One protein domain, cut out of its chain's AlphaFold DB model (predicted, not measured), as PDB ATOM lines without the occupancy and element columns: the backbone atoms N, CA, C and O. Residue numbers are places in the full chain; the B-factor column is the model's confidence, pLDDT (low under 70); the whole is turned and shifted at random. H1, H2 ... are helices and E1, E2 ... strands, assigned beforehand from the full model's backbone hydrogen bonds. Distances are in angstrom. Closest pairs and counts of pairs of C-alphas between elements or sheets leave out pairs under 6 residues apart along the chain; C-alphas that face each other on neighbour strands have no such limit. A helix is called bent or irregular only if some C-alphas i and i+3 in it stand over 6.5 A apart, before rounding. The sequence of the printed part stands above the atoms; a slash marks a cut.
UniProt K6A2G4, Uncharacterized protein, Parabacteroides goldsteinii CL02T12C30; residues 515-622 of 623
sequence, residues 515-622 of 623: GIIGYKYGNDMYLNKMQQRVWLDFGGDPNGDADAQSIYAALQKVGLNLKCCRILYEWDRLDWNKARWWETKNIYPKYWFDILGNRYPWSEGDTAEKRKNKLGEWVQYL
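Overview. This is residues 515 to 622 of the 623 residues of an uncharacterized protein of Parabacteroides goldsteinii CL02T12C30 (UniProt K6A2G4). A small twisted sheet of four antiparallel strands, E1 - E2 - E3 - E4, has H2 standing up from one face, with H1 crosswise at the far end of H2. H3 lies off by itself toward the other end of the longest axis, and residues 515 to 532 loop past the E1 edge. The printed part has 108 residues, under half of them in named elements, in the order E1 H1 E2 H2 E3 E4 H3, of mixed class. It is compact, with a radius of gyration of the C-alphas of 13.4 A and spans of 36 by 30 by 27 A.

Along the chain. The sheet holds E1, residues 533 to 537, from C-alpha 533 at (131.642, 118.558, 136.876), E2, residues 568 to 572, E3, residues 591 to 593, and E4, residues 599 to 601. E1 and E2 are each 13.6 A long, E3 6.8 A and E4 7.1 A. H2 is residues 573 to 580, 10.7 A; H1 is residues 546 to 557, 16.6 A. H3, residues 608 to 621, 15.4 A, ends at C-alpha 621 at (117.995, 126.101, 109.814); it is irregular, with C-alphas 614 and 617 9.3 A apart.

Arrangement. N 569 and O 537 of E2 and E1 are 2.8 A apart, N 593 and O 568 of E3 and E2 2.8 A, and N 600 and O 592 of the hairpin E3 and E4 2.8 A, each within hydrogen-bond range. H2 is on the sheet, over E2, at a height over the sheet of 8.9 A, and only just stands up from it, rising 42 degrees. H1, with residues 551 to 555 alone, touches H2 about perpendicular, at 85 degrees; the closest C-alphas, of Ala 554 and Arg 580, are 5.5 A apart. H3 touches no helix and is not on the sheet. Each O i to N i+4 pair is within hydrogen-bond range in H1 and H2, and 5 of 10 in H3.

Size, cuts and confidence. The farthest C-alphas, of Trp 582 and Glu 617, are 38.0 A apart. The printed part has no cut and no long link. Its mean pLDDT is 79.1; residues 523, 539 to 551, 554 to 555 and 557 to 564 are under 70.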
ATOM      1  N   GLY A 515     130.115 128.197 123.741       85.06
ATOM      2  CA  GLY A 515     129.328 129.235 123.083       85.06
ATOM      3  C   GLY A 515     127.874 129.301 123.547       85.06
ATOM      4  O   GLY A 515     127.354 130.389 123.792       85.06
ATOM      5  N   ILE A 516     127.240 128.138 123.709       86.94
ATOM      6  CA  ILE A 516     125.828 128.021 124.086       86.94
ATOM      7  C   ILE A 516     125.626 128.321 125.579       86.94
ATOM      8  O   ILE A 516     124.657 128.989 125.939       86.94
ATOM      9  N   ILE A 517     126.517 127.854 126.470       85.00
ATOM     10  CA  ILE A 517     126.267 127.907 127.930       85.00
ATOM     11  C   ILE A 517     127.313 128.658 128.769       85.00
ATOM     12  O   ILE A 517     127.072 128.908 129.957       85.00
ATOM     13  N   GLY A 518     128.459 129.032 128.192       81.94
ATOM     14  CA  GLY A 518     129.533 129.760 128.881       81.94
ATOM     15  C   GLY A 518     130.288 128.949 129.943       81.94
ATOM     16  O   GLY A 518     130.889 129.535 130.846       81.94
ATOM     17  N   TYR A 519     130.218 127.614 129.904       87.00
ATOM     18  CA  TYR A 519     130.932 126.745 130.849       87.00
ATOM     19  C   TYR A 519     132.400 126.612 130.434       87.00
ATOM     20  O   TYR A 519     132.731 126.703 129.255       87.00
ATOM     21  N   LYS A 520     133.287 126.371 131.404       82.25
ATOM     22  CA  LYS A 520     134.714 126.139 131.138       82.25
ATOM     23  C   LYS A 520     135.004 124.644 131.063       82.25
ATOM     24  O   LYS A 520     134.604 123.905 131.964       82.25
ATOM     25  N   TYR A 521     135.721 124.222 130.027       81.06
ATOM     26  CA  TYR A 521     136.286 122.878 129.929       81.06
ATOM     27  C   TYR A 521     137.538 122.744 130.816       81.06
ATOM     28  O   TYR A 521     138.340 123.674 130.908       81.06
ATOM     29  N   GLY A 522     137.713 121.602 131.482       73.75
ATOM     30  CA  GLY A 522     138.892 121.316 132.302       73.75
ATOM     31  C   GLY A 522     138.833 119.966 133.023       73.75
ATOM     32  O   GLY A 522     137.830 119.622 133.646       73.75
ATOM     33  N   ASN A 523     139.945 119.220 132.997       67.19
ATOM     34  CA  ASN A 523     140.047 117.844 133.509       67.19
ATOM     35  C   ASN A 523     138.961 116.916 132.920       67.19
ATOM     36  O   ASN A 523     138.133 116.373 133.663       67.19
ATOM     37  N   ASP A 524     138.977 116.793 131.590       71.19
ATOM     38  CA  ASP A 524     138.135 115.928 130.743       71.19
ATOM     39  C   ASP A 524     136.618 116.174 130.817       71.19
ATOM     40  O   ASP A 524     135.826 115.358 130.356       71.19
ATOM     41  N   MET A 525     136.186 117.273 131.436       80.12
ATOM     42  CA  MET A 525     134.779 117.584 131.697       80.12
ATOM     43  C   MET A 525     134.530 119.096 131.695       80.12
ATOM     44  O   MET A 525     135.466 119.892 131.714       80.12
ATOM     45  N   TYR A 526     133.261 119.502 131.742       85.75
ATOM     46  CA  TYR A 526     132.876 120.907 131.884       85.75
ATOM     47  C   TYR A 526     132.524 121.247 133.332       85.75
ATOM     48  O   TYR A 526     131.957 120.429 134.060       85.75
ATOM     49  N   LEU A 527     132.826 122.477 133.745       83.25
ATOM     50  CA  LEU A 527     132.404 123.037 135.025       83.25
ATOM     51  C   LEU A 527     131.176 123.925 134.826       83.25
ATOM     52  O   LEU A 527     131.248 124.955 134.152       83.25
ATOM     53  N   ASN A 528     130.055 123.534 135.437       81.31
ATOM     54  CA  ASN A 528     128.847 124.353 135.444       81.31
ATOM     55  C   ASN A 528     129.004 125.594 136.344       81.31
ATOM     56  O   ASN A 528     129.988 125.752 137.072       81.31
ATOM     57  N   LYS A 529     128.000 126.482 136.341       78.69
ATOM     58  CA  LYS A 529     128.012 127.727 137.140       78.69
ATOM     59  C   LYS A 529     128.182 127.504 138.656       78.69
ATOM     60  O   LYS A 529     128.579 128.430 139.352       78.69
ATOM     61  N   MET A 530     127.929 126.293 139.159       81.81
ATOM     62  CA  MET A 530     128.119 125.885 140.559       81.81
ATOM     63  C   MET A 530     129.444 125.129 140.796       81.81
ATOM     64  O   MET A 530     129.590 124.469 141.821       81.81
ATOM     65  N   GLN A 531     130.395 125.186 139.854       81.69
ATOM     66  CA  GLN A 531     131.668 124.443 139.868       81.69
ATOM     67  C   GLN A 531     131.510 122.909 139.915       81.69
ATOM     68  O   GLN A 531     132.441 122.183 140.266       81.69
ATOM     69  N   GLN A 532     130.343 122.387 139.532       83.25
ATOM     70  CA  GLN A 532     130.111 120.948 139.449       83.25
ATOM     71  C   GLN A 532     130.578 120.427 138.088       83.25
ATOM     72  O   GLN A 532     130.331 121.050 137.053       83.25
ATOM     73  N   ARG A 533     131.221 119.255 138.094       84.69
ATOM     74  CA  ARG A 533     131.642 118.558 136.876       84.69
ATOM     75  C   ARG A 533     130.437 117.924 136.179       84.69
ATOM     76  O   ARG A 533     129.860 116.972 136.707       84.69
ATOM     77  N   VAL A 534     130.125 118.406 134.982       87.31
ATOM     78  CA  VAL A 534     129.067 117.896 134.097       87.31
ATOM     79  C   VAL A 534     129.647 117.420 132.764       87.31
ATOM     80  O   VAL A 534     130.726 117.852 132.349       87.31
ATOM     81  N   TRP A 535     128.931 116.515 132.099       86.19
ATOM     82  CA  TRP A 535     129.203 116.132 130.712       86.19
ATOM     83  C   TRP A 535     128.270 116.891 129.773       86.19
ATOM     84  O   TRP A 535     127.077 117.000 130.058       86.19
ATOM     85  N   LEU A 536     128.827 117.394 128.671       85.00
ATOM     86  CA  LEU A 536     128.095 118.065 127.600       85.00
ATOM     87  C   LEU A 536     128.252 117.279 126.298       85.00
ATOM     88  O   LEU A 536     129.337 116.771 126.023       85.00
ATOM     89  N   ASP A 537     127.178 117.189 125.521       78.38
ATOM     90  CA  ASP A 537     127.117 116.426 124.269       78.38
ATOM     91  C   ASP A 537     125.991 116.961 123.358       78.38
ATOM     92  O   ASP A 537     124.979 117.443 123.857       78.38
ATOM     93  N   PHE A 538     126.143 116.853 122.035       74.56
ATOM     94  CA  PHE A 538     125.144 117.246 121.026       74.56
ATOM     95  C   PHE A 538     124.232 116.098 120.546       74.56
ATOM     96  O   PHE A 538     123.393 116.291 119.666       74.56
ATOM     97  N   GLY A 539     124.378 114.895 121.103       67.75
ATOM     98  CA  GLY A 539     123.646 113.691 120.709       67.75
ATOM     99  C   GLY A 539     124.451 112.700 119.878       67.75
ATOM    100  O   GLY A 539     123.875 111.745 119.351       67.75
ATOM    101  N   GLY A 540     125.758 112.932 119.741       60.69
ATOM    102  CA  GLY A 540     126.603 112.266 118.755       60.69
ATOM    103  C   GLY A 540     126.182 112.509 117.295       60.69
ATOM    104  O   GLY A 540     125.121 113.053 116.992       60.69
ATOM    105  N   ASP A 541     127.020 112.055 116.367       59.56
ATOM    106  CA  ASP A 541     126.697 111.980 114.940       59.56
ATOM    107  C   ASP A 541     127.000 110.552 114.458       59.56
ATOM    108  O   ASP A 541     128.151 110.120 114.574       59.56
ATOM    109  N   PRO A 542     126.023 109.801 113.908       56.75
ATOM    110  CA  PRO A 542     126.277 108.479 113.331       56.75
ATOM    111  C   PRO A 542     127.274 108.498 112.165       56.75
ATOM    112  O   PRO A 542     127.805 107.447 111.821       56.75
ATOM    113  N   ASN A 543     127.521 109.668 111.569       53.62
ATOM    114  CA  ASN A 543     128.485 109.872 110.489       53.62
ATOM    115  C   ASN A 543     129.731 110.663 110.941       53.62
ATOM    116  O   ASN A 543     130.571 110.992 110.106       53.62
ATOM    117  N   GLY A 544     129.835 110.993 112.235       59.47
ATOM    118  CA  GLY A 544     130.954 111.744 112.802       59.47
ATOM    119  C   GLY A 544     132.189 110.877 113.052       59.47
ATOM    120  O   GLY A 544     132.313 109.771 112.524       59.47
ATOM    121  N   ASP A 545     133.106 111.370 113.884       60.09
ATOM    122  CA  ASP A 545     134.253 110.587 114.350       60.09
ATOM    123  C   ASP A 545     133.850 109.421 115.281       60.09
ATOM    124  O   ASP A 545     132.680 109.214 115.613       60.09
ATOM    125  N   ALA A 546     134.835 108.622 115.701       68.19
ATOM    126  CA  ALA A 546     134.600 107.435 116.519       68.19
ATOM    127  C   ALA A 546     133.961 107.745 117.890       68.19
ATOM    128  O   ALA A 546     133.220 106.906 118.409       68.19
ATOM    129  N   ASP A 547     134.204 108.924 118.471       62.72
ATOM    130  CA  ASP A 547     133.572 109.342 119.725       62.72
ATOM    131  C   ASP A 547     132.129 109.794 119.474       62.72
ATOM    132  O   ASP A 547     131.220 109.330 120.163       62.72
ATOM    133  N   ALA A 548     131.886 110.601 118.437       63.66
ATOM    134  CA  ALA A 548     130.546 111.021 118.027       63.66
ATOM    135  C   ALA A 548     129.640 109.821 117.681       63.66
ATOM    136  O   ALA A 548     128.488 109.768 118.123       63.66
ATOM    137  N   GLN A 549     130.169 108.818 116.973       67.75
ATOM    138  CA  GLN A 549     129.470 107.560 116.686       67.75
ATOM    139  C   GLN A 549     129.220 106.736 117.957       67.75
ATOM    140  O   GLN A 549     128.129 106.187 118.136       67.75
ATOM    141  N   SER A 550     130.200 106.664 118.865       66.88
ATOM    142  CA  SER A 550     130.068 105.938 120.138       66.88
ATOM    143  C   SER A 550     129.026 106.569 121.057       66.88
ATOM    144  O   SER A 550     128.254 105.854 121.698       66.88
ATOM    145  N   ILE A 551     128.967 107.902 121.103       67.94
ATOM    146  CA  ILE A 551     127.962 108.647 121.860       67.94
ATOM    147  C   ILE A 551     126.575 108.427 121.249       67.94
ATOM    148  O   ILE A 551     125.656 108.041 121.972       67.94
ATOM    149  N   TYR A 552     126.435 108.551 119.926       70.12
ATOM    150  CA  TYR A 552     125.181 108.250 119.236       70.12
ATOM    151  C   TYR A 552     124.699 106.822 119.546       70.12
ATOM    152  O   TYR A 552     123.556 106.619 119.955       70.12
ATOM    153  N   ALA A 553     125.581 105.822 119.452       70.12
ATOM    154  CA  ALA A 553     125.259 104.433 119.774       70.12
ATOM    155  C   ALA A 553     124.897 104.213 121.259       70.12
ATOM    156  O   ALA A 553     124.019 103.401 121.561       70.12
ATOM    157  N   ALA A 554     125.524 104.934 122.195       66.38
ATOM    158  CA  ALA A 554     125.160 104.892 123.613       66.38
ATOM    159  C   ALA A 554     123.757 105.477 123.859       66.38
ATOM    160  O   ALA A 554     122.956 104.886 124.582       66.38
ATOM    161  N   LEU A 555     123.420 106.584 123.193       68.00
ATOM    162  CA  LEU A 555     122.108 107.230 123.273       68.00
ATOM    163  C   LEU A 555     120.992 106.337 122.709       68.00
ATOM    164  O   LEU A 555     119.936 106.205 123.332       68.00
ATOM    165  N   GLN A 556     121.248 105.619 121.610       71.06
ATOM    166  CA  GLN A 556     120.329 104.598 121.087       71.06
ATOM    167  C   GLN A 556     119.991 103.523 122.137       71.06
ATOM    168  O   GLN A 556     118.824 103.161 122.296       71.06
ATOM    169  N   LYS A 557     120.981 103.048 122.912       66.38
ATOM    170  CA  LYS A 557     120.785 102.015 123.954       66.38
ATOM    171  C   LYS A 557     119.883 102.465 125.112       66.38
ATOM    172  O   LYS A 557     119.271 101.612 125.757       66.38
ATOM    173  N   VAL A 558     119.767 103.774 125.358       60.38
ATOM    174  CA  VAL A 558     118.869 104.368 126.371       60.38
ATOM    175  C   VAL A 558     117.575 104.958 125.780       60.38
ATOM    176  O   VAL A 558     116.810 105.607 126.489       60.38
ATOM    177  N   GLY A 559     117.284 104.690 124.500       61.09
ATOM    178  CA  GLY A 559     116.052 105.118 123.820       61.09
ATOM    179  C   GLY A 559     116.081 106.551 123.276       61.09
ATOM    180  O   GLY A 559     115.052 107.065 122.840       61.09
ATOM    181  N   LEU A 560     117.246 107.203 123.272       63.09
ATOM    182  CA  LEU A 560     117.420 108.591 122.849       63.09
ATOM    183  C   LEU A 560     117.738 108.678 121.357       63.09
ATOM    184  O   LEU A 560     118.850 108.974 120.932       63.09
ATOM    185  N   ASN A 561     116.708 108.430 120.554       60.97
ATOM    186  CA  ASN A 561     116.781 108.345 119.096       60.97
ATOM    187  C   ASN A 561     116.623 109.724 118.407       60.97
ATOM    188  O   ASN A 561     115.877 109.875 117.441       60.97
ATOM    189  N   LEU A 562     117.225 110.775 118.978       59.88
ATOM    190  CA  LEU A 562     116.805 112.167 118.756       59.88
ATOM    191  C   LEU A 562     117.892 113.036 118.106       59.88
ATOM    192  O   LEU A 562     118.494 113.887 118.759       59.88
ATOM    193  N   LYS A 563     118.066 112.873 116.788       59.88
ATOM    194  CA  LYS A 563     118.986 113.647 115.923       59.88
ATOM    195  C   LYS A 563     118.459 115.049 115.531       59.88
ATOM    196  O   LYS A 563     118.751 115.534 114.444       59.88
ATOM    197  N   CYS A 564     117.624 115.679 116.360       63.38
ATOM    198  CA  CYS A 564     116.985 116.957 116.011       63.38
ATOM    199  C   CYS A 564     117.799 118.161 116.485       63.38
ATOM    200  O   CYS A 564     118.120 118.294 117.668       63.38
ATOM    201  N   CYS A 565     117.990 119.090 115.550       71.00
ATOM    202  CA  CYS A 565     118.021 120.516 115.833       71.00
ATOM    203  C   CYS A 565     119.197 121.039 116.688       71.00
ATOM    204  O   CYS A 565     119.043 122.038 117.387       71.00
ATOM    205  N   ARG A 566     120.371 120.386 116.619       76.94
ATOM    206  CA  ARG A 566     121.668 120.865 117.164       76.94
ATOM    207  C   ARG A 566     121.655 121.313 118.639       76.94
ATOM    208  O   ARG A 566     122.398 122.213 119.026       76.94
ATOM    209  N   ILE A 567     120.810 120.701 119.462       83.38
ATOM    210  CA  ILE A 567     120.714 121.026 120.890       83.38
ATOM    211  C   ILE A 567     121.853 120.393 121.700       83.38
ATOM    212  O   ILE A 567     122.408 119.372 121.304       83.38
ATOM    213  N   LEU A 568     122.154 120.969 122.865       87.50
ATOM    214  CA  LEU A 568     123.195 120.481 123.774       87.50
ATOM    215  C   LEU A 568     122.572 119.827 125.017       87.50
ATOM    216  O   LEU A 568     121.702 120.413 125.655       87.50
ATOM    217  N   TYR A 569     123.026 118.640 125.402       86.94
ATOM    218  CA  TYR A 569     122.623 117.935 126.622       86.94
ATOM    219  C   TYR A 569     123.589 118.205 127.774       86.94
ATOM    220  O   TYR A 569     124.795 118.256 127.564       86.94
ATOM    221  N   GLU A 570     123.072 118.285 129.001       89.06
ATOM    222  CA  GLU A 570     123.875 118.302 130.229       89.06
ATOM    223  C   GLU A 570     123.549 117.074 131.083       89.06
ATOM    224  O   GLU A 570     122.403 116.853 131.489       89.06
ATOM    225  N   TRP A 571     124.584 116.287 131.375       87.12
ATOM    226  CA  TRP A 571     124.513 115.082 132.193       87.12
ATOM    227  C   TRP A 571     125.277 115.262 133.508       87.12
ATOM    228  O   TRP A 571     126.421 115.729 133.524       87.12
ATOM    229  N   ASP A 572     124.689 114.786 134.610       86.62
ATOM    230  CA  ASP A 572     125.448 114.548 135.838       86.62
ATOM    231  C   ASP A 572     126.482 113.432 135.590       86.62
ATOM    232  O   ASP A 572     126.188 112.414 134.955       86.62
ATOM    233  N   ARG A 573     127.703 113.594 136.122       83.56
ATOM    234  CA  ARG A 573     128.850 112.694 135.862       83.56
ATOM    235  C   ARG A 573     128.540 111.205 136.045       83.56
ATOM    236  O   ARG A 573     129.013 110.372 135.274       83.56
ATOM    237  N   LEU A 574     127.794 110.872 137.097       85.06
ATOM    238  CA  LEU A 574     127.451 109.493 137.437       85.06
ATOM    239  C   LEU A 574     126.488 108.879 136.410       85.06
ATOM    240  O   LEU A 574     126.641 107.716 136.047       85.06
ATOM    241  N   ASP A 575     125.526 109.663 135.934       84.56
ATOM    242  CA  ASP A 575     124.472 109.198 135.036       84.56
ATOM    243  C   ASP A 575     124.974 109.070 133.595       84.56
ATOM    244  O   ASP A 575     124.659 108.084 132.927       84.56
ATOM    245  N   TRP A 576     125.888 109.949 133.170       82.19
ATOM    246  CA  TRP A 576     126.669 109.738 131.946       82.19
ATOM    247  C   TRP A 576     127.436 108.410 131.967       82.19
ATOM    248  O   TRP A 576     127.361 107.630 131.018       82.19
ATOM    249  N   ASN A 577     128.139 108.107 133.065       82.69
ATOM    250  CA  ASN A 577     128.905 106.864 133.177       82.69
ATOM    251  C   ASN A 577     128.003 105.617 133.177       82.69
ATOM    252  O   ASN A 577     128.335 104.632 132.516       82.69
ATOM    253  N   LYS A 578     126.845 105.669 133.854       82.56
ATOM    254  CA  LYS A 578     125.823 104.607 133.804       82.56
ATOM    255  C   LYS A 578     125.348 104.334 132.372       82.56
ATOM    256  O   LYS A 578     125.242 103.170 131.987       82.56
ATOM    257  N   ALA A 579     125.079 105.389 131.601       75.56
ATOM    258  CA  ALA A 579     124.592 105.289 130.227       75.56
ATOM    259  C   ALA A 579     125.684 104.819 129.243       75.56
ATOM    260  O   ALA A 579     125.457 103.875 128.486       75.56
ATOM    261  N   ARG A 580     126.877 105.436 129.272       74.06
ATOM    262  CA  ARG A 580     127.974 105.167 128.319       74.06
ATOM    263  C   ARG A 580     128.722 103.860 128.598       74.06
ATOM    264  O   ARG A 580     129.057 103.157 127.650       74.06
ATOM    265  N   TRP A 581     128.996 103.536 129.865       79.81
ATOM    266  CA  TRP A 581     129.929 102.456 130.231       79.81
ATOM    267  C   TRP A 581     129.286 101.258 130.933       79.81
ATOM    268  O   TRP A 581     129.839 100.163 130.867       79.81
ATOM    269  N   TRP A 582     128.153 101.438 131.618       80.00
ATOM    270  CA  TRP A 582     127.490 100.365 132.383       80.00
ATOM    271  C   TRP A 582     126.158  99.909 131.766       80.00
ATOM    272  O   TRP A 582     125.387  99.212 132.422       80.00
ATOM    273  N   GLU A 583     125.870 100.339 130.531       72.06
ATOM    274  CA  GLU A 583     124.688  99.980 129.726       72.06
ATOM    275  C   GLU A 583     123.341 100.084 130.473       72.06
ATOM    276  O   GLU A 583     122.378  99.365 130.194       72.06
ATOM    277  N   THR A 584     123.259 100.991 131.452       75.50
ATOM    278  CA  THR A 584     122.085 101.124 132.314       75.50
ATOM    279  C   THR A 584     120.961 101.821 131.551       75.50
ATOM    280  O   THR A 584     121.084 102.979 131.157       75.50
ATOM    281  N   LYS A 585     119.847 101.113 131.355       76.56
ATOM    282  CA  LYS A 585     118.667 101.630 130.647       76.56
ATOM    283  C   LYS A 585     117.920 102.681 131.474       76.56
ATOM    284  O   LYS A 585     117.969 102.662 132.701       76.56
ATOM    285  N   ASN A 586     117.168 103.541 130.785       77.25
ATOM    286  CA  ASN A 586     116.316 104.590 131.364       77.25
ATOM    287  C   ASN A 586     117.080 105.656 132.178       77.25
ATOM    288  O   ASN A 586     116.538 106.223 133.125       77.25
ATOM    289  N   ILE A 587     118.336 105.924 131.807       79.75
ATOM    290  CA  ILE A 587     119.129 107.048 132.314       79.75
ATOM    291  C   ILE A 587     119.156 108.130 131.230       79.75
ATOM    292  O   ILE A 587     119.450 107.839 130.071       79.75
ATOM    293  N   TYR A 588     118.830 109.363 131.607       79.75
ATOM    294  CA  TYR A 588     118.594 110.483 130.692       79.75
ATOM    295  C   TYR A 588     119.454 111.697 131.075       79.75
ATOM    296  O   TYR A 588     119.869 111.790 132.236       79.75
ATOM    297  N   PRO A 589     119.699 112.652 130.151       85.38
ATOM    298  CA  PRO A 589     120.258 113.945 130.515       85.38
ATOM    299  C   PRO A 589     119.404 114.619 131.585       85.38
ATOM    300  O   PRO A 589     118.199 114.388 131.689       85.38
ATOM    301  N   LYS A 590     120.016 115.511 132.353       88.06
ATOM    302  CA  LYS A 590     119.323 116.297 133.376       88.06
ATOM    303  C   LYS A 590     118.623 117.503 132.753       88.06
ATOM    304  O   LYS A 590     117.466 117.801 133.057       88.06
ATOM    305  N   TYR A 591     119.334 118.154 131.837       90.12
ATOM    306  CA  TYR A 591     118.871 119.307 131.081       90.12
ATOM    307  C   TYR A 591     119.255 119.174 129.612       90.12
ATOM    308  O   TYR A 591     120.165 118.424 129.248       90.12
ATOM    309  N   TRP A 592     118.583 119.957 128.779       88.56
ATOM    310  CA  TRP A 592     119.033 120.281 127.435       88.56
ATOM    311  C   TRP A 592     118.983 121.796 127.225       88.56
ATOM    312  O   TRP A 592     118.268 122.506 127.935       88.56
ATOM    313  N   PHE A 593     119.762 122.283 126.270       90.38
ATOM    314  CA  PHE A 593     119.866 123.690 125.918       90.38
ATOM    315  C   PHE A 593     119.537 123.884 124.444       90.38
ATOM    316  O   PHE A 593     119.976 123.096 123.601       90.38
ATOM    317  N   ASP A 594     118.783 124.937 124.135       90.69
ATOM    318  CA  ASP A 594     118.669 125.409 122.758       90.69
ATOM    319  C   ASP A 594     119.930 126.170 122.314       90.69
ATOM    320  O   ASP A 594     120.803 126.510 123.112       90.69
ATOM    321  N   ILE A 595     120.005 126.468 121.019       89.25
ATOM    322  CA  ILE A 595     121.107 127.215 120.396       89.25
ATOM    323  C   ILE A 595     121.233 128.681 120.859       89.25
ATOM    324  O   ILE A 595     122.203 129.348 120.508       89.25
ATOM    325  N   LEU A 596     120.265 129.201 121.624       90.50
ATOM    326  CA  LEU A 596     120.301 130.543 122.216       90.50
ATOM    327  C   LEU A 596     120.845 130.522 123.658       90.50
ATOM    328  O   LEU A 596     121.074 131.588 124.238       90.50
ATOM    329  N   GLY A 597     121.068 129.328 124.222       89.38
ATOM    330  CA  GLY A 597     121.549 129.109 125.585       89.38
ATOM    331  C   GLY A 597     120.446 128.967 126.637       89.38
ATOM    332  O   GLY A 597     120.747 128.938 127.835       89.38
ATOM    333  N   ASN A 598     119.172 128.869 126.238       91.25
ATOM    334  CA  ASN A 598     118.080 128.648 127.184       91.25
ATOM    335  C   ASN A 598     118.101 127.197 127.673       91.25
ATOM    336  O   ASN A 598     118.165 126.264 126.876       91.25
ATOM    337  N   ARG A 599     118.026 127.009 128.993       91.50
ATOM    338  CA  ARG A 599     118.111 125.703 129.662       91.50
ATOM    339  C   ARG A 599     116.723 125.163 129.983       91.50
ATOM    340  O   ARG A 599     115.954 125.832 130.670       91.50
ATOM    341  N   TYR A 600     116.457 123.922 129.597       91.56
ATOM    342  CA  TYR A 600     115.191 123.234 129.836       91.56
ATOM    343  C   TYR A 600     115.415 121.897 130.561       91.56
ATOM    344  O   TYR A 600     116.391 121.199 130.275       91.56
ATOM    345  N   PRO A 601     114.525 121.489 131.485       92.19
ATOM    346  CA  PRO A 601     114.490 120.124 132.005       92.19
ATOM    347  C   PRO A 601     114.290 119.102 130.882       92.19
ATOM    348  O   PRO A 601     113.576 119.365 129.910       92.19
ATOM    349  N   TRP A 602     114.850 117.902 131.050       85.88
ATOM    350  CA  TRP A 602     114.706 116.808 130.082       85.88
ATOM    351  C   TRP A 602     113.256 116.553 129.629       85.88
ATOM    352  O   TRP A 602     112.987 116.473 128.434       85.88
ATOM    353  N   SER A 603     112.302 116.516 130.565       86.44
ATOM    354  CA  SER A 603     110.876 116.244 130.305       86.44
ATOM    355  C   SER A 603     110.169 117.263 129.395       86.44
ATOM    356  O   SER A 603     109.124 116.958 128.812       86.44
ATOM    357  N   GLU A 604     110.719 118.473 129.252       86.50
ATOM    358  CA  GLU A 604     110.206 119.490 128.319       86.50
ATOM    359  C   GLU A 604     110.651 119.254 126.866       86.50
ATOM    360  O   GLU A 604     110.133 119.896 125.957       86.50
ATOM    361  N   GLY A 605     111.580 118.320 126.637       80.88
ATOM    362  CA  GLY A 605     112.115 117.958 125.326       80.88
ATOM    363  C   GLY A 605     112.521 116.485 125.257       80.88
ATOM    364  O   GLY A 605     113.555 116.157 124.684       80.88
ATOM    365  N   ASP A 606     111.731 115.590 125.848       80.94
ATOM    366  CA  ASP A 606     111.968 114.138 125.816       80.94
ATOM    367  C   ASP A 606     111.574 113.488 124.469       80.94
ATOM    368  O   ASP A 606     111.970 112.358 124.192       80.94
ATOM    369  N   THR A 607     110.859 114.214 123.597       80.44
ATOM    370  CA  THR A 607     110.550 113.823 122.213       80.44
ATOM    371  C   THR A 607     111.047 114.858 121.201       80.44
ATOM    372  O   THR A 607     111.197 116.043 121.513       80.44
ATOM    373  N   ALA A 608     111.263 114.424 119.952       78.56
ATOM    374  CA  ALA A 608     111.639 115.316 118.850       78.56
ATOM    375  C   ALA A 608     110.595 116.423 118.636       78.56
ATOM    376  O   ALA A 608     110.949 117.583 118.465       78.56
ATOM    377  N   GLU A 609     109.311 116.075 118.697       85.44
ATOM    378  CA  GLU A 609     108.209 117.005 118.448       85.44
ATOM    379  C   GLU A 609     108.124 118.107 119.513       85.44
ATOM    380  O   GLU A 609     108.031 119.282 119.167       85.44
ATOM    381  N   LYS A 610     108.294 117.776 120.805       88.00
ATOM    382  CA  LYS A 610     108.379 118.790 121.873       88.00
ATOM    383  C   LYS A 610     109.523 119.784 121.640       88.00
ATOM    384  O   LYS A 610     109.339 120.980 121.848       88.00
ATOM    385  N   ARG A 611     110.688 119.313 121.175       86.12
ATOM    386  CA  ARG A 611     111.843 120.178 120.861       86.12
ATOM    387  C   ARG A 611     111.590 121.063 119.655       86.12
ATOM    388  O   ARG A 611     111.864 122.254 119.724       86.12
ATOM    389  N   LYS A 612     111.028 120.506 118.579       88.00
ATOM    390  CA  LYS A 612     110.652 121.282 117.390       88.00
ATOM    391  C   LYS A 612     109.650 122.377 117.750       88.00
ATOM    392  O   LYS A 612     109.856 123.523 117.372       88.00
ATOM    393  N   ASN A 613     108.671 122.070 118.599       90.12
ATOM    394  CA  ASN A 613     107.711 123.049 119.114       90.12
ATOM    395  C   ASN A 613     108.357 124.131 120.005       90.12
ATOM    396  O   ASN A 613     107.885 125.264 120.013       90.12
ATOM    397  N   LYS A 614     109.431 123.816 120.744       90.75
ATOM    398  CA  LYS A 614     110.201 124.795 121.538       90.75
ATOM    399  C   LYS A 614     111.085 125.705 120.682       90.75
ATOM    400  O   LYS A 614     111.204 126.885 120.989       90.75
ATOM    401  N   LEU A 615     111.705 125.160 119.636       89.25
ATOM    402  CA  LEU A 615     112.597 125.895 118.734       89.25
ATOM    403  C   LEU A 615     111.820 126.726 117.696       89.25
ATOM    404  O   LEU A 615     112.279 127.795 117.288       89.25
ATOM    405  N   GLY A 616     110.628 126.272 117.302       91.81
ATOM    406  CA  GLY A 616     109.761 126.969 116.356       91.81
ATOM    407  C   GLY A 616     110.411 127.092 114.979       91.81
ATOM    408  O   GLY A 616     110.899 126.111 114.417       91.81
ATOM    409  N   GLU A 617     110.459 128.312 114.449       93.00
ATOM    410  CA  GLU A 617     110.999 128.603 113.114       93.00
ATOM    411  C   GLU A 617     112.499 128.284 112.969       93.00
ATOM    412  O   GLU A 617     112.989 128.176 111.846       93.00
ATOM    413  N   TRP A 618     113.231 128.074 114.073       92.75
ATOM    414  CA  TRP A 618     114.642 127.669 114.040       92.75
ATOM    415  C   TRP A 618     114.883 126.288 113.425       92.75
ATOM    416  O   TRP A 618     115.967 126.051 112.898       92.75
ATOM    417  N   VAL A 619     113.907 125.373 113.475       89.50
ATOM    418  CA  VAL A 619     114.097 123.968 113.062       89.50
ATOM    419  C   VAL A 619     114.611 123.855 111.621       89.50
ATOM    420  O   VAL A 619     115.549 123.103 111.379       89.50
ATOM    421  N   GLN A 620     114.082 124.663 110.696       87.31
ATOM    422  CA  GLN A 620     114.445 124.657 109.266       87.31
ATOM    423  C   GLN A 620     115.884 125.122 108.955       87.31
ATOM    424  O   GLN A 620     116.317 125.055 107.808       87.31
ATOM    425  N   TYR A 621     116.602 125.657 109.947       88.94
ATOM    426  CA  TYR A 621     117.995 126.101 109.814       88.94
ATOM    427  C   TYR A 621     118.983 125.155 110.516       88.94
ATOM    428  O   TYR A 621     120.194 125.361 110.433       88.94
ATOM    429  N   LEU A 622     118.473 124.142 111.228       85.69
ATOM    430  CA  LEU A 622     119.242 123.222 112.074       85.69
ATOM    431  C   LEU A 622     119.118 121.753 111.637       85.69
ATOM    432  O   LEU A 622     119.923 120.932 112.083       85.69
TER     433      LEU A 622